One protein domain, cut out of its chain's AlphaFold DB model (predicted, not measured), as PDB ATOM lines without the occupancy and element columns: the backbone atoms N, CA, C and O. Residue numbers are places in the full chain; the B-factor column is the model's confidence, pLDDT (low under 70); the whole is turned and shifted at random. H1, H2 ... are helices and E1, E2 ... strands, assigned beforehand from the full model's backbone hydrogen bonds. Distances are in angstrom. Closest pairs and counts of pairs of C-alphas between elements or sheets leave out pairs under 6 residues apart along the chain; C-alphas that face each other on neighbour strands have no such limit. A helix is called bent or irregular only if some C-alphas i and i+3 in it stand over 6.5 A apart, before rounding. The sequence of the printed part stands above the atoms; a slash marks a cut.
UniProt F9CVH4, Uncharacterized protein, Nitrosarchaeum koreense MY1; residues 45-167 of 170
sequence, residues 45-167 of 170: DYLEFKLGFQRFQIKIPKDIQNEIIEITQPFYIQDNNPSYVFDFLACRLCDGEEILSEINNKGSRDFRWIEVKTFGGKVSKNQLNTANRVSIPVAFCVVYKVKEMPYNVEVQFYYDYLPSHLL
ATOM      1  N   ASP A  45     272.397 279.739 305.348       93.06
ATOM      2  CA  ASP A  45     271.444 279.720 306.477       93.06
ATOM      3  C   ASP A  45     271.872 280.513 307.730       93.06
ATOM      4  O   ASP A  45     271.169 280.470 308.738       93.06
ATOM      5  N   TYR A  46     272.984 281.253 307.705       95.12
ATOM      6  CA  TYR A  46     273.452 282.059 308.839       95.12
ATOM      7  C   TYR A  46     273.166 283.551 308.664       95.12
ATOM      8  O   TYR A  46     273.184 284.088 307.551       95.12
ATOM      9  N   LEU A  47     272.974 284.220 309.802       96.12
ATOM     10  CA  LEU A  47     272.998 285.674 309.940       96.12
ATOM     11  C   LEU A  47     274.028 286.082 311.002       96.12
ATOM     12  O   LEU A  47     274.260 285.363 311.976       96.12
ATOM     13  N   GLU A  48     274.634 287.257 310.821       95.31
ATOM     14  CA  GLU A  48     275.572 287.830 311.789       95.31
ATOM     15  C   GLU A  48     274.835 288.693 312.818       95.31
ATOM     16  O   GLU A  48     274.370 289.791 312.507       95.31
ATOM     17  N   PHE A  49     274.777 288.222 314.060       95.56
ATOM     18  CA  PHE A  49     274.230 288.960 315.193       95.56
ATOM     19  C   PHE A  49     275.332 289.668 315.984       95.56
ATOM     20  O   PHE A  49     276.504 289.289 315.953       95.56
ATOM     21  N   LYS A  50     274.945 290.707 316.721       94.38
ATOM     22  CA  LYS A  50     275.816 291.587 317.502       94.38
ATOM     23  C   LYS A  50     275.431 291.551 318.976       94.38
ATOM     24  O   LYS A  50     274.249 291.574 319.290       94.38
ATOM     25  N   LEU A  51     276.427 291.571 319.857       91.88
ATOM     26  CA  LEU A  51     276.272 291.893 321.278       91.88
ATOM     27  C   LEU A  51     277.438 292.806 321.657       91.88
ATOM     28  O   LEU A  51     278.589 292.367 321.650       91.88
ATOM     29  N   GLY A  52     277.167 294.098 321.836       88.56
ATOM     30  CA  GLY A  52     278.217 295.114 321.917       88.56
ATOM     31  C   GLY A  52     279.183 295.033 320.722       88.56
ATOM     32  O   GLY A  52     278.795 295.096 319.542       88.56
ATOM     33  N   PHE A  53     280.468 294.834 321.019       89.50
ATOM     34  CA  PHE A  53     281.525 294.673 320.012       89.50
ATOM     35  C   PHE A  53     281.660 293.249 319.453       89.50
ATOM     36  O   PHE A  53     282.334 293.061 318.439       89.50
ATOM     37  N   GLN A  54     281.011 292.256 320.059       90.12
ATOM     38  CA  GLN A  54     281.089 290.861 319.628       90.12
ATOM     39  C   GLN A  54     280.162 290.591 318.433       90.12
ATOM     40  O   GLN A  54     279.145 291.271 318.234       90.12
ATOM     41  N   ARG A  55     280.539 289.608 317.608       92.12
ATOM     42  CA  ARG A  55     279.794 289.157 316.425       92.12
ATOM     43  C   ARG A  55     279.624 287.649 316.474       92.12
ATOM     44  O   ARG A  55     280.587 286.937 316.739       92.12
ATOM     45  N   PHE A  56     278.419 287.181 316.178       91.00
ATOM     46  CA  PHE A  56     278.058 285.769 316.222       91.00
ATOM     47  C   PHE A  56     277.403 285.366 314.912       91.00
ATOM     48  O   PHE A  56     276.430 285.984 314.489       91.00
ATOM     49  N   GLN A  57     277.922 284.319 314.280       93.25
ATOM     50  CA  GLN A  57     277.255 283.677 313.153       93.25
ATOM     51  C   GLN A  57     276.237 282.695 313.730       93.25
ATOM     52  O   GLN A  57     276.625 281.674 314.292       93.25
ATOM     53  N   ILE A  58     274.951 283.026 313.636       93.25
ATOM     54  CA  ILE A  58     273.872 282.206 314.192       93.25
ATOM     55  C   ILE A  58     273.123 281.550 313.044       93.25
ATOM     56  O   ILE A  58     272.660 282.229 312.122       93.25
ATOM     57  N   LYS A  59     273.008 280.222 313.105       94.38
ATOM     58  CA  LYS A  59     272.232 279.458 312.133       94.38
ATOM     59  C   LYS A  59     270.748 279.726 312.336       94.38
ATOM     60  O   LYS A  59     270.238 279.592 313.445       94.38
ATOM     61  N   ILE A  60     270.053 280.049 311.256       95.69
ATOM     62  CA  ILE A  60     268.620 280.302 311.265       95.69
ATOM     63  C   ILE A  60     267.858 279.002 310.967       95.69
ATOM     64  O   ILE A  60     268.081 278.390 309.913       95.69
ATOM     65  N   PRO A  61     266.942 278.576 311.857       95.00
ATOM     66  CA  PRO A  61     266.064 277.437 311.625       95.00
ATOM     67  C   PRO A  61     265.259 277.586 310.335       95.00
ATOM     68  O   PRO A  61     264.702 278.646 310.048       95.00
ATOM     69  N   LYS A  62     265.190 276.508 309.551       94.75
ATOM     70  CA  LYS A  62     264.568 276.514 308.217       94.75
ATOM     71  C   LYS A  62     263.103 276.947 308.232       94.75
ATOM     72  O   LYS A  62     262.637 277.536 307.265       94.75
ATOM     73  N   ASP A  63     262.387 276.653 309.309       96.38
ATOM     74  CA  ASP A  63     260.974 276.979 309.481       96.38
ATOM     75  C   ASP A  63     260.706 278.486 309.613       96.38
ATOM     76  O   ASP A  63     259.610 278.916 309.262       96.38
ATOM     77  N   ILE A  64     261.695 279.295 310.016       96.62
ATOM     78  CA  ILE A  64     261.539 280.756 310.141       96.62
ATOM     79  C   ILE A  64     262.277 281.573 309.073       96.62
ATOM     80  O   ILE A  64     262.104 282.789 309.000       96.62
ATOM     81  N   GLN A  65     263.084 280.940 308.216       95.88
ATOM     82  CA  GLN A  65     263.858 281.651 307.189       95.88
ATOM     83  C   GLN A  65     262.969 282.452 306.231       95.88
ATOM     84  O   GLN A  65     263.253 283.617 305.964       95.88
ATOM     85  N   ASN A  66     261.877 281.852 305.745       95.50
ATOM     86  CA  ASN A  66     260.960 282.521 304.818       95.50
ATOM     87  C   ASN A  66     260.307 283.753 305.450       95.50
ATOM     88  O   ASN A  66     260.199 284.787 304.797       95.50
ATOM     89  N   GLU A  67     259.917 283.658 306.723       96.94
ATOM     90  CA  GLU A  67     259.363 284.795 307.455       96.94
ATOM     91  C   GLU A  67     260.392 285.917 307.585       96.94
ATOM     92  O   GLU A  67     260.081 287.072 307.312       96.94
ATOM     93  N   ILE A  68     261.640 285.594 307.937       96.88
ATOM     94  CA  ILE A  68     262.705 286.596 308.034       96.88
ATOM     95  C   ILE A  68     262.932 287.282 306.684       96.88
ATOM     96  O   ILE A  68     263.064 288.505 306.639       96.88
ATOM     97  N   ILE A  69     262.937 286.531 305.580       94.44
ATOM     98  CA  ILE A  69     263.074 287.094 304.229       94.44
ATOM     99  C   ILE A  69     261.913 288.041 303.897       94.44
ATOM    100  O   ILE A  69     262.162 289.118 303.356       94.44
ATOM    101  N   GLU A  70     260.670 287.670 304.222       93.81
ATOM    102  CA  GLU A  70     259.487 288.510 303.987       93.81
ATOM    103  C   GLU A  70     259.526 289.795 304.826       93.81
ATOM    104  O   GLU A  70     259.389 290.896 304.296       93.81
ATOM    105  N   ILE A  71     259.734 289.662 306.136       94.69
ATOM    106  CA  ILE A  71     259.637 290.762 307.104       94.69
ATOM    107  C   ILE A  71     260.777 291.777 306.946       94.69
ATOM    108  O   ILE A  71     260.601 292.960 307.239       94.69
ATOM    109  N   THR A  72     261.929 291.342 306.435       93.19
ATOM    110  CA  THR A  72     263.083 292.212 306.152       93.19
ATOM    111  C   THR A  72     262.973 292.954 304.824       93.19
ATOM    112  O   THR A  72     263.867 293.733 304.497       93.19
ATOM    113  N   GLN A  73     261.895 292.779 304.054       90.88
ATOM    114  CA  GLN A  73     261.643 293.658 302.916       90.88
ATOM    115  C   GLN A  73     261.129 295.019 303.403       90.88
ATOM    116  O   GLN A  73     260.177 295.078 304.186       90.88
ATOM    117  N   PRO A  74     261.728 296.133 302.950       85.81
ATOM    118  CA  PRO A  74     261.244 297.453 303.318       85.81
ATOM    119  C   PRO A  74     259.861 297.699 302.709       85.81
ATOM    120  O   PRO A  74     259.641 297.478 301.520       85.81
ATOM    121  N   PHE A  75     258.927 298.207 303.513       78.75
ATOM    122  CA  PHE A  75     257.576 298.539 303.037       78.75
ATOM    123  C   PHE A  75     257.521 299.902 302.333       78.75
ATOM    124  O   PHE A  75     256.540 300.228 301.666       78.75
ATOM    125  N   TYR A  76     258.572 300.709 302.486       71.50
ATOM    126  CA  TYR A  76     258.742 301.977 301.797       71.50
ATOM    127  C   TYR A  76     260.203 302.142 301.390       71.50
ATOM    128  O   TYR A  76     261.097 302.146 302.239       71.50
ATOM    129  N   ILE A  77     260.436 302.263 300.083       66.56
ATOM    130  CA  ILE A  77     261.757 302.472 299.488       66.56
ATOM    131  C   ILE A  77     261.801 303.930 299.027       66.56
ATOM    132  O   ILE A  77     261.430 304.252 297.904       66.56
ATOM    133  N   GLN A  78     262.205 304.836 299.918       63.56
ATOM    134  CA  GLN A  78     262.858 306.064 299.467       63.56
ATOM    135  C   GLN A  78     264.336 305.734 299.312       63.56
ATOM    136  O   GLN A  78     264.905 305.138 300.226       63.56
ATOM    137  N   ASP A  79     264.935 306.126 298.186       58.12
ATOM    138  CA  ASP A  79     266.235 305.662 297.671       58.12
ATOM    139  C   ASP A  79     267.417 305.672 298.667       58.12
ATOM    140  O   ASP A  79     268.444 305.066 298.386       58.12
ATOM    141  N   ASN A  80     267.291 306.307 299.841       61.72
ATOM    142  CA  ASN A  80     268.319 306.346 300.888       61.72
ATOM    143  C   ASN A  80     267.822 306.117 302.332       61.72
ATOM    144  O   ASN A  80     268.619 306.263 303.260       61.72
ATOM    145  N   ASN A  81     266.542 305.800 302.568       66.12
ATOM    146  CA  ASN A  81     266.034 305.577 303.930       66.12
ATOM    147  C   ASN A  81     264.882 304.552 303.959       66.12
ATOM    148  O   ASN A  81     263.717 304.934 304.117       66.12
ATOM    149  N   PRO A  82     265.184 303.257 303.746       80.81
ATOM    150  CA  PRO A  82     264.176 302.208 303.793       80.81
ATOM    151  C   PRO A  82     263.524 302.141 305.174       80.81
ATOM    152  O   PRO A  82     264.198 302.225 306.199       80.81
ATOM    153  N   SER A  83     262.203 301.980 305.197       84.56
ATOM    154  CA  SER A  83     261.456 301.760 306.438       84.56
ATOM    155  C   SER A  83     261.121 300.281 306.600       84.56
ATOM    156  O   SER A  83     260.599 299.653 305.673       84.56
ATOM    157  N   TYR A  84     261.411 299.744 307.782       91.38
ATOM    158  CA  TYR A  84     261.176 298.351 308.151       91.38
ATOM    159  C   TYR A  84     260.111 298.268 309.234       91.38
ATOM    160  O   TYR A  84     259.920 299.204 310.006       91.38
ATOM    161  N   VAL A  85     259.358 297.169 309.244       92.88
ATOM    162  CA  VAL A  85     258.232 297.009 310.174       92.88
ATOM    163  C   VAL A  85     258.690 296.850 311.625       92.88
ATOM    164  O   VAL A  85     257.980 297.288 312.526       92.88
ATOM    165  N   PHE A  86     259.872 296.267 311.820       95.75
ATOM    166  CA  PHE A  86     260.553 296.111 313.099       95.75
ATOM    167  C   PHE A  86     261.990 296.632 312.984       95.75
ATOM    168  O   PHE A  86     262.536 296.720 311.881       95.75
ATOM    169  N   ASP A  87     262.631 296.923 314.109       95.88
ATOM    170  CA  ASP A  87     264.005 297.428 314.121       95.88
ATOM    171  C   ASP A  87     265.036 296.292 314.079       95.88
ATOM    172  O   ASP A  87     266.017 296.348 313.326       95.88
ATOM    173  N   PHE A  88     264.807 295.226 314.859       97.88
ATOM    174  CA  PHE A  88     265.762 294.126 315.015       97.88
ATOM    175  C   PHE A  88     265.118 292.738 314.973       97.88
ATOM    176  O   PHE A  88     263.971 292.540 315.368       97.88
ATOM    177  N   LEU A  89     265.926 291.756 314.578       98.00
ATOM    178  CA  LEU A  89     265.766 290.364 314.982       98.00
ATOM    179  C   LEU A  89     266.741 290.107 316.133       98.00
ATOM    180  O   LEU A  89     267.947 290.317 315.983       98.00
ATOM    181  N   ALA A  90     266.231 289.670 317.278       96.56
ATOM    182  CA  ALA A  90     267.027 289.269 318.428       96.56
ATOM    183  C   ALA A  90     267.080 287.745 318.542       96.56
ATOM    184  O   ALA A  90     266.121 287.061 318.194       96.56
ATOM    185  N   CYS A  91     268.193 287.223 319.047       95.25
ATOM    186  CA  CYS A  91     268.409 285.815 319.342       95.25
ATOM    187  C   CYS A  91     268.989 285.684 320.751       95.25
ATOM    188  O   CYS A  91     269.973 286.349 321.086       95.25
ATOM    189  N   ARG A  92     268.391 284.832 321.582       91.00
ATOM    190  CA  ARG A  92     268.892 284.581 322.933       91.00
ATOM    191  C   ARG A  92     270.170 283.750 322.871       91.00
ATOM    192  O   ARG A  92     270.146 282.599 322.438       91.00
ATOM    193  N   LEU A  93     271.277 284.295 323.351       86.31
ATOM    194  CA  LEU A  93     272.472 283.536 323.708       86.31
ATOM    195  C   LEU A  93     272.218 282.928 325.098       86.31
ATOM    196  O   LEU A  93     271.620 283.577 325.949       86.31
ATOM    197  N   CYS A  94     272.552 281.653 325.304       69.38
ATOM    198  CA  CYS A  94     272.252 280.971 326.568       69.38
ATOM    199  C   CYS A  94     272.955 281.651 327.755       69.38
ATOM    200  O   CYS A  94     273.986 282.300 327.582       69.38
ATOM    201  N   ASP A  95     272.392 281.500 328.953       57.69
ATOM    202  CA  ASP A  95     272.922 282.116 330.168       57.69
ATOM    203  C   ASP A  95     274.225 281.390 330.596       57.69
ATOM    204  O   ASP A  95     274.194 280.191 330.868       57.69
ATOM    205  N   GLY A  96     275.370 282.087 330.682       55.78
ATOM    206  CA  GLY A  96     276.614 281.565 331.287       55.78
ATOM    207  C   GLY A  96     277.844 281.475 330.368       55.78
ATOM    208  O   GLY A  96     277.877 282.041 329.282       55.78
ATOM    209  N   GLU A  97     278.896 280.783 330.822       52.62
ATOM    210  CA  GLU A  97     280.194 280.669 330.123       52.62
ATOM    211  C   GLU A  97     280.157 279.767 328.862       52.62
ATOM    212  O   GLU A  97     281.091 279.779 328.063       52.62
ATOM    213  N   GLU A  98     279.064 279.029 328.625       55.00
ATOM    214  CA  GLU A  98     278.913 278.053 327.525       55.00
ATOM    215  C   GLU A  98     278.343 278.637 326.214       55.00
ATOM    216  O   GLU A  98     277.920 277.903 325.321       55.00
ATOM    217  N   ILE A  99     278.368 279.964 326.045       61.44
ATOM    218  CA  ILE A  99     277.781 280.674 324.890       61.44
ATOM    219  C   ILE A  99     278.197 280.070 323.533       61.44
ATOM    220  O   ILE A  99     277.381 280.012 322.619       61.44
ATOM    221  N   LEU A 100     279.433 279.593 323.369       59.09
ATOM    222  CA  LEU A 100     279.959 279.206 322.052       59.09
ATOM    223  C   LEU A 100     279.506 277.827 321.541       59.09
ATOM    224  O   LEU A 100     279.414 277.650 320.325       59.09
ATOM    225  N   SER A 101     279.225 276.856 322.413       59.44
ATOM    226  CA  SER A 101     278.853 275.495 321.985       59.44
ATOM    227  C   SER A 101     277.388 275.395 321.548       59.44
ATOM    228  O   SER A 101     277.067 274.596 320.667       59.44
ATOM    229  N   GLU A 102     276.503 276.231 322.100       66.19
ATOM    230  CA  GLU A 102     275.053 276.144 321.876       66.19
ATOM    231  C   GLU A 102     274.495 277.138 320.844       66.19
ATOM    232  O   GLU A 102     273.343 277.008 320.424       66.19
ATOM    233  N   ILE A 103     275.294 278.103 320.371       73.62
ATOM    234  CA  ILE A 103     274.863 279.104 319.369       73.62
ATOM    235  C   ILE A 103     274.299 278.468 318.090       73.62
ATOM    236  O   ILE A 103     273.407 279.035 317.463       73.62
ATOM    237  N   ASN A 104     274.778 277.285 317.704       73.44
ATOM    238  CA  ASN A 104     274.346 276.627 316.468       73.44
ATOM    239  C   ASN A 104     273.092 275.753 316.619       73.44
ATOM    240  O   ASN A 104     272.573 275.274 315.612       73.44
ATOM    241  N   ASN A 105     272.587 275.563 317.842       82.69
ATOM    242  CA  ASN A 105     271.424 274.719 318.138       82.69
ATOM    243  C   ASN A 105     270.178 275.538 318.513       82.69
ATOM    244  O   ASN A 105     269.311 275.054 319.238       82.69
ATOM    245  N   LYS A 106     270.085 276.779 318.026       89.19
ATOM    246  CA  LYS A 106     268.936 277.652 318.277       89.19
ATOM    247  C   LYS A 106     267.703 277.132 317.554       89.19
ATOM    248  O   LYS A 106     267.768 276.776 316.381       89.19
ATOM    249  N   GLY A 107     266.585 277.092 318.263       91.69
ATOM    250  CA  GLY A 107     265.266 276.851 317.702       91.69
ATOM    251  C   GLY A 107     264.529 278.163 317.461       91.69
ATOM    252  O   GLY A 107     264.909 279.220 317.951       91.69
ATOM    253  N   SER A 108     263.414 278.099 316.745       92.75
ATOM    254  CA  SER A 108     262.619 279.276 316.362       92.75
ATOM    255  C   SER A 108     262.131 280.113 317.549       92.75
ATOM    256  O   SER A 108     261.953 281.320 317.432       92.75
ATOM    257  N   ARG A 109     261.972 279.486 318.721       91.75
ATOM    258  CA  ARG A 109     261.576 280.150 319.976       91.75
ATOM    259  C   ARG A 109     262.687 280.975 320.627       91.75
ATOM    260  O   ARG A 109     262.387 281.773 321.510       91.75
ATOM    261  N   ASP A 110     263.934 280.788 320.205       93.00
ATOM    262  CA  ASP A 110     265.068 281.578 320.689       93.00
ATOM    263  C   ASP A 110     265.170 282.933 319.980       93.00
ATOM    264  O   ASP A 110     265.983 283.771 320.371       93.00
ATOM    265  N   PHE A 111     264.352 283.151 318.947       95.94
ATOM    266  CA  PHE A 111     264.315 284.379 318.171       95.94
ATOM    267  C   PHE A 111     263.117 285.245 318.552       95.94
ATOM    268  O   PHE A 111     262.062 284.748 318.951       95.94
ATOM    269  N   ARG A 112     263.281 286.561 318.413       96.25
ATOM    270  CA  ARG A 112     262.210 287.532 318.628       96.25
ATOM    271  C   ARG A 112     262.360 288.734 317.701       96.25
ATOM    272  O   ARG A 112     263.453 289.285 317.585       96.25
ATOM    273  N   TRP A 113     261.269 289.173 317.084       97.56
ATOM    274  CA  TRP A 113     261.208 290.478 316.431       97.56
ATOM    275  C   TRP A 113     261.147 291.579 317.479       97.56
ATOM    276  O   TRP A 113     260.364 291.481 318.421       97.56
ATOM    277  N   ILE A 114     261.941 292.631 317.320       96.94
ATOM    278  CA  ILE A 114     261.994 293.743 318.262       96.94
ATOM    279  C   ILE A 114     261.653 295.042 317.549       96.94
ATOM    280  O   ILE A 114     262.298 295.408 316.569       96.94
ATOM    281  N   GLU A 115     260.687 295.759 318.108       96.31
ATOM    282  CA  GLU A 115     260.381 297.145 317.770       96.31
ATOM    283  C   GLU A 115     260.711 298.041 318.959       96.31
ATOM    284  O   GLU A 115     260.229 297.810 320.070       96.31
ATOM    285  N   VAL A 116     261.495 299.087 318.735       95.75
ATOM    286  CA  VAL A 116     261.869 300.065 319.748       95.75
ATOM    287  C   VAL A 116     260.966 301.288 319.639       95.75
ATOM    288  O   VAL A 116     260.909 301.987 318.631       95.75
ATOM    289  N   LYS A 117     260.267 301.602 320.728       93.88
ATOM    290  CA  LYS A 117     259.460 302.815 320.860       93.88
ATOM    291  C   LYS A 117     260.092 303.748 321.874       93.88
ATOM    292  O   LYS A 117     260.477 303.350 322.966       93.88
ATOM    293  N   THR A 118     260.161 305.024 321.528       91.69
ATOM    294  CA  THR A 118     260.514 306.093 322.469       91.69
ATOM    295  C   THR A 118     259.255 306.838 322.894       91.69
ATOM    296  O   THR A 118     258.191 306.654 322.304       91.69
ATOM    297  N   PHE A 119     259.342 307.659 323.942       73.12
ATOM    298  CA  PHE A 119     258.181 308.366 324.491       73.12
ATOM    299  C   PHE A 119     257.371 309.121 323.417       73.12
ATOM    300  O   PHE A 119     257.898 309.989 322.721       73.12
ATOM    301  N   GLY A 120     256.079 308.788 323.309       74.31
ATOM    302  CA  GLY A 120     255.152 309.327 322.304       74.31
ATOM    303  C   GLY A 120     255.122 308.557 320.978       74.31
ATOM    304  O   GLY A 120     254.198 308.747 320.193       74.31
ATOM    305  N   GLY A 121     256.080 307.656 320.743       82.62
ATOM    306  CA  GLY A 121     256.085 306.742 319.608       82.62
ATOM    307  C   GLY A 121     254.967 305.715 319.735       82.62
ATOM    308  O   GLY A 121     254.911 304.957 320.704       82.62
ATOM    309  N   LYS A 122     254.073 305.692 318.749       88.81
ATOM    310  CA  LYS A 122     252.963 304.745 318.691       88.81
ATOM    311  C   LYS A 122     253.321 303.534 317.840       88.81
ATOM    312  O   LYS A 122     254.157 303.605 316.935       88.81
ATOM    313  N   VAL A 123     252.698 302.407 318.154       90.06
ATOM    314  CA  VAL A 123     252.699 301.218 317.312       90.06
ATOM    315  C   VAL A 123     251.686 301.448 316.203       90.06
ATOM    316  O   VAL A 123     250.497 301.633 316.470       90.06
ATOM    317  N   SER A 124     252.171 301.443 314.964       90.56
ATOM    318  CA  SER A 124     251.307 301.659 313.809       90.56
ATOM    319  C   SER A 124     250.412 300.453 313.548       90.56
ATOM    320  O   SER A 124     250.732 299.310 313.898       90.56
ATOM    321  N   LYS A 125     249.309 300.675 312.831       89.81
ATOM    322  CA  LYS A 125     248.428 299.584 312.388       89.81
ATOM    323  C   LYS A 125     249.169 298.510 311.577       89.81
ATOM    324  O   LYS A 125     248.866 297.329 311.717       89.81
ATOM    325  N   ASN A 126     250.156 298.894 310.763       89.88
ATOM    326  CA  ASN A 126     250.964 297.942 309.993       89.88
ATOM    327  C   ASN A 126     251.812 297.037 310.902       89.88
ATOM    328  O   ASN A 126     251.908 295.832 310.668       89.88
ATOM    329  N   GLN A 127     252.381 297.609 311.965       92.06
ATOM    330  CA  GLN A 127     253.156 296.867 312.959       92.06
ATOM    331  C   GLN A 127     252.282 295.889 313.736       92.06
ATOM    332  O   GLN A 127     252.652 294.728 313.864       92.06
ATOM    333  N   LEU A 128     251.093 296.317 314.173       91.75
ATOM    334  CA  LEU A 128     250.128 295.442 314.846       91.75
ATOM    335  C   LEU A 128     249.657 294.302 313.942       91.75
ATOM    336  O   LEU A 128     249.690 293.140 314.335       91.75
ATOM    337  N   ASN A 129     249.249 294.622 312.712       92.06
ATOM    338  CA  ASN A 129     248.809 293.618 311.747       92.06
ATOM    339  C   ASN A 129     249.920 292.606 311.451       92.06
ATOM    340  O   ASN A 129     249.647 291.415 311.333       92.06
ATOM    341  N   THR A 130     251.166 293.075 311.353       93.19
ATOM    342  CA  THR A 130     252.319 292.202 311.134       93.19
ATOM    343  C   THR A 130     252.619 291.347 312.358       93.19
ATOM    344  O   THR A 130     252.786 290.142 312.218       93.19
ATOM    345  N   ALA A 131     252.596 291.924 313.558       93.12
ATOM    346  CA  ALA A 131     252.808 291.187 314.800       93.12
ATOM    347  C   ALA A 131     251.783 290.058 315.009       93.12
ATOM    348  O   ALA A 131     252.129 289.011 315.542       93.12
ATOM    349  N   ASN A 132     250.550 290.232 314.530       91.44
ATOM    350  CA  ASN A 132     249.492 289.224 314.644       91.44
ATOM    351  C   ASN A 132     249.584 288.076 313.618       91.44
ATOM    352  O   ASN A 132     248.851 287.099 313.757       91.44
ATOM    353  N   ARG A 133     250.417 288.192 312.570       93.50
ATOM    354  CA  ARG A 133     250.533 287.175 311.498       93.50
ATOM    355  C   ARG A 133     251.849 286.399 311.509       93.50
ATOM    356  O   ARG A 133     251.915 285.343 310.888       93.50
ATOM    357  N   VAL A 134     252.885 286.938 312.148       94.94
ATOM    358  CA  VAL A 134     254.211 286.314 312.220       94.94
ATOM    359  C   VAL A 134     254.233 285.162 313.222       94.94
ATOM    360  O   VAL A 134     253.480 285.148 314.194       94.94
ATOM    361  N   SER A 135     255.096 284.182 312.972       95.44
ATOM    362  CA  SER A 135     255.320 283.026 313.840       95.44
ATOM    363  C   SER A 135     256.438 283.259 314.856       95.44
ATOM    364  O   SER A 135     256.363 282.727 315.967       95.44
ATOM    365  N   ILE A 136     257.451 284.067 314.519       96.38
ATOM    366  CA  ILE A 136     258.458 284.498 315.489       96.38
ATOM    367  C   ILE A 136     257.782 285.482 316.458       96.38
ATOM    368  O   ILE A 136     257.165 286.453 316.010       96.38
ATOM    369  N   PRO A 137     257.905 285.285 317.785       94.81
ATOM    370  CA  PRO A 137     257.336 286.205 318.761       94.81
ATOM    371  C   PRO A 137     257.828 287.642 318.557       94.81
ATOM    372  O   PRO A 137     258.952 287.873 318.114       94.81
ATOM    373  N   VAL A 138     257.015 288.621 318.946       95.25
ATOM    374  CA  VAL A 138     257.374 290.046 318.883       95.25
ATOM    375  C   VAL A 138     257.632 290.572 320.296       95.25
ATOM    376  O   VAL A 138     257.093 290.055 321.272       95.25
ATOM    377  N   ALA A 139     258.498 291.567 320.445       94.50
ATOM    378  CA  ALA A 139     258.553 292.419 321.622       94.50
ATOM    379  C   ALA A 139     258.613 293.884 321.225       94.50
ATOM    380  O   ALA A 139     259.362 294.274 320.331       94.50
ATOM    381  N   PHE A 140     257.890 294.699 321.981       94.56
ATOM    382  CA  PHE A 140     258.030 296.143 321.934       94.56
ATOM    383  C   PHE A 140     258.910 296.584 323.100       94.56
ATOM    384  O   PHE A 140     258.538 296.421 324.263       94.56
ATOM    385  N   CYS A 141     260.091 297.103 322.778       94.38
ATOM    386  CA  CYS A 141     261.020 297.715 323.716       94.38
ATOM    387  C   CYS A 141     260.671 299.198 323.836       94.38
ATOM    388  O   CYS A 141     260.871 299.966 322.899       94.38
ATOM    389  N   VAL A 142     260.120 299.611 324.970       93.75
ATOM    390  CA  VAL A 142     259.729 300.998 325.206       93.75
ATOM    391  C   VAL A 142     260.764 301.667 326.087       93.75
ATOM    392  O   VAL A 142     260.980 301.263 327.227       93.75
ATOM    393  N   VAL A 143     261.385 302.710 325.544       92.88
ATOM    394  CA  VAL A 143     262.377 303.524 326.233       92.88
ATOM    395  C   VAL A 143     261.730 304.830 326.679       92.88
ATOM    396  O   VAL A 143     261.457 305.740 325.882       92.88
ATOM    397  N   TYR A 144     261.469 304.922 327.975       89.69
ATOM    398  CA  TYR A 144     260.938 306.114 328.618       89.69
ATOM    399  C   TYR A 144     262.075 307.059 329.003       89.69
ATOM    400  O   TYR A 144     263.214 306.648 329.213       89.69
ATOM    401  N   LYS A 145     261.752 308.354 329.101       88.81
ATOM    402  CA  LYS A 145     262.696 309.385 329.561       88.81
ATOM    403  C   LYS A 145     264.009 309.423 328.758       88.81
ATOM    404  O   LYS A 145     265.042 309.788 329.293       88.81
ATOM    405  N   VAL A 146     263.968 309.131 327.450       87.69
ATOM    406  CA  VAL A 146     265.163 308.995 326.579       87.69
ATOM    407  C   VAL A 146     266.129 310.195 326.604       87.69
ATOM    408  O   VAL A 146     267.290 310.055 326.230       87.69
ATOM    409  N   LYS A 147     265.633 311.381 326.983       86.38
ATOM    410  CA  LYS A 147     266.390 312.642 327.050       86.38
ATOM    411  C   LYS A 147     267.037 312.901 328.417       86.38
ATOM    412  O   LYS A 147     267.778 313.871 328.544       86.38
ATOM    413  N   GLU A 148     266.714 312.098 329.426       87.31
ATOM    414  CA  GLU A 148     267.330 312.175 330.748       87.31
ATOM    415  C   GLU A 148     268.749 311.590 330.728       87.31
ATOM    416  O   GLU A 148     269.193 310.984 329.750       87.31
ATOM    417  N   MET A 149     269.469 311.762 331.837       83.94
ATOM    418  CA  MET A 149     270.746 311.081 332.052       83.94
ATOM    419  C   MET A 149     270.573 309.553 331.977       83.94
ATOM    420  O   MET A 149     269.554 309.056 332.459       83.94
ATOM    421  N   PRO A 150     271.567 308.788 331.479       82.94
ATOM    422  CA  PRO A 150     271.416 307.350 331.232       82.94
ATOM    423  C   PRO A 150     270.887 306.529 332.417       82.94
ATOM    424  O   PRO A 150     270.079 305.632 332.225       82.94
ATOM    425  N   TYR A 151     271.275 306.862 333.653       84.25
ATOM    426  CA  TYR A 151     270.826 306.152 334.860       84.25
ATOM    427  C   TYR A 151     269.347 306.393 335.228       84.25
ATOM    428  O   TYR A 151     268.812 305.689 336.078       84.25
ATOM    429  N   ASN A 152     268.694 307.381 334.609       88.25
ATOM    430  CA  ASN A 152     267.270 307.696 334.781       88.25
ATOM    431  C   ASN A 152     266.409 307.193 333.611       88.25
ATOM    432  O   ASN A 152     265.196 307.427 333.598       88.25
ATOM    433  N   VAL A 153     267.024 306.566 332.606       88.50
ATOM    434  CA  VAL A 153     266.317 306.007 331.455       88.50
ATOM    435  C   VAL A 153     265.714 304.669 331.849       88.50
ATOM    436  O   VAL A 153     266.387 303.802 332.401       88.50
ATOM    437  N   GLU A 154     264.431 304.500 331.553       89.31
ATOM    438  CA  GLU A 154     263.688 303.284 331.871       89.31
ATOM    439  C   GLU A 154     263.401 302.527 330.574       89.31
ATOM    440  O   GLU A 154     262.838 303.087 329.631       89.31
ATOM    441  N   VAL A 155     263.783 301.252 330.532       90.75
ATOM    442  CA  VAL A 155     263.533 300.350 329.403       90.75
ATOM    443  C   VAL A 155     262.555 299.274 329.854       90.75
ATOM    444  O   VAL A 155     262.800 298.582 330.841       90.75
ATOM    445  N   GLN A 156     261.449 299.120 329.131       91.50
ATOM    446  CA  GLN A 156     260.425 298.121 329.425       91.50
ATOM    447  C   GLN A 156     260.087 297.300 328.186       91.50
ATOM    448  O   GLN A 156     259.932 297.846 327.097       91.50
ATOM    449  N   PHE A 157     259.912 295.992 328.360       90.88
ATOM    450  CA  PHE A 157     259.526 295.088 327.282       90.88
ATOM    451  C   PHE A 157     258.075 294.638 327.407       90.88
ATOM    452  O   PHE A 157     257.595 294.300 328.490       90.88
ATOM    453  N   TYR A 158     257.411 294.577 326.260       90.69
ATOM    454  CA  TYR A 158     256.046 294.099 326.105       90.69
ATOM    455  C   TYR A 158     256.028 292.952 325.098       90.69
ATOM    456  O   TYR A 158     256.297 293.168 323.918       90.69
ATOM    457  N   TYR A 159     255.752 291.737 325.575       84.62
ATOM    458  CA  TYR A 159     255.915 290.503 324.797       84.62
ATOM    459  C   TYR A 159     254.613 289.992 324.163       84.62
ATOM    460  O   TYR A 159     254.647 289.519 323.037       84.62
ATOM    461  N   ASP A 160     253.476 290.141 324.853       74.88
ATOM    462  CA  ASP A 160     252.173 289.599 324.414       74.88
ATOM    463  C   ASP A 160     251.007 290.581 324.643       74.88
ATOM    464  O   ASP A 160     249.845 290.290 324.364       74.88
ATOM    465  N   TYR A 161     251.305 291.758 325.192       78.94
ATOM    466  CA  TYR A 161     250.320 292.773 325.545       78.94
ATOM    467  C   TYR A 161     250.890 294.156 325.268       78.94
ATOM    468  O   TYR A 161     251.929 294.512 325.816       78.94
ATOM    469  N   LEU A 162     250.181 294.950 324.466       81.06
ATOM    470  CA  LEU A 162     250.495 296.355 324.247       81.06
ATOM    471  C   LEU A 162     249.533 297.242 325.049       81.06
ATOM    472  O   LEU A 162     248.324 297.199 324.807       81.06
ATOM    473  N   PRO A 163     250.042 298.077 325.970       81.12
ATOM    474  CA  PRO A 163     249.247 299.109 326.615       81.12
ATOM    475  C   PRO A 163     248.536 300.013 325.604       81.12
ATOM    476  O   PRO A 163     249.128 300.432 324.610       81.12
ATOM    477  N   SER A 164     247.298 300.407 325.912       83.75
ATOM    478  CA  SER A 164     246.491 301.284 325.049       83.75
ATOM    479  C   SER A 164     247.190 302.603 324.709       83.75
ATOM    480  O   SER A 164     247.082 303.092 323.588       83.75
ATOM    481  N   HIS A 165     247.980 303.151 325.637       82.38
ATOM    482  CA  HIS A 165     248.734 304.384 325.412       82.38
ATOM    483  C   HIS A 165     249.835 304.258 324.344       82.38
ATOM    484  O   HIS A 165     250.331 305.288 323.887       82.38
ATOM    485  N   LEU A 166     250.211 303.048 323.921       82.12
ATOM    486  CA  LEU A 166     251.165 302.808 322.834       82.12
ATOM    487  C   LEU A 166     250.488 302.578 321.482       82.12
ATOM    488  O   LEU A 166     251.178 302.521 320.472       82.12
ATOM    489  N   LEU A 167     249.162 302.472 321.434       84.44
ATOM    490  CA  LEU A 167     248.420 302.296 320.188       84.44
ATOM    491  C   LEU A 167     248.121 303.664 319.555       84.44
ATOM    492  O   LEU A 167     247.889 304.651 320.269       84.44
TER     493      LEU A 167
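This is residues 45 to 167 of the 170 residues of an uncharacterized protein of Nitrosarchaeum koreense MY1 (UniProt F9CVH4). A strongly twisted sheet of four strands, E3 to E6, is joined near its E3 edge by a separate two-strand hairpin, E1 and E2. The short helix H2 packs by E2 of that hairpin, while H1 and H3 only graze the larger sheet. The printed part has 123 residues, with three named helices and six named strands in the order E1 E2 H1 E3 H2 E4 H3 E5 E6; under half of the residues are in named elements, and the class is mixed, helices and strands. The larger sheet has the order E3, E4, E5, E6 and is mixed; the smaller is antiparallel. The whole is compact, with a radius of gyration of the C-alphas of 15.8 A and spans of 41 by 35 by 32 A.

E1, residues 46 to 51, begins at C-alpha 46 (273.452, 282.059, 308.839) and is 16.1 A long. E2 is residues 54 to 59, 16.3 A, and H1 is residues 62 to 71, 15.1 A. E3 holds residues 88 to 92 and H2 residues 99 to 105. E4, residues 111 to 118, is 22.5 A long and begins at C-alpha 111 (264.315, 284.379, 318.171). H3 is residues 125 to 131, E5 residues 138 to 144, 19.1 A, and E6 residues 154 to 158, ending at C-alpha 158 (256.046, 294.099, 326.105). H1 and H2 are irregular: C-alphas 63 and 66, and C-alphas 101 and 104, are each 7.2 A apart.

E3 and E4 are antiparallel, with N 90 and O 112 2.8 A apart. E4 and E5 are parallel, with N 117 and O 141 2.8 A apart; with H3 they form a strand-helix-strand unit, two parallel neighbour strands with a helix between, whose crossover is right-handed. E5 and E6 form a hairpin, with N 142 and O 156 at 2.8 A. In the hairpin of E1 and E2, N 49 and O 56 are 2.8 A apart. The closest C-alphas of E1 and E3 are those of Phe 49 and Cys 91, 7.8 A. The closest of E2 and H2 are those of Lys 59 and Asn 104, 5.6 A. H1 is only just on the larger sheet, with 5 pairs of C-alphas within 10 A, and only grazes it with residues 64 to 71; H3 only grazes it with residues 127 to 131. H1 and H3 are only just apart, closest 8.5 A. Every O i to N i+4 pair is within hydrogen-bond range in H3, against 4 of 6 in H1 and 0 of 3 in H2, where 1 of 4 O i to N i+3 pairs is within range.

The two C-alphas farthest apart, those of Gln 78 and Glu 97, are 43.4 A apart. The printed part has no cut. The link from H1 to E3, residues 72 to 87, is long. Mean pLDDT of the printed part is 87.0; residues 77 to 81 and 94 to 102 are under 70.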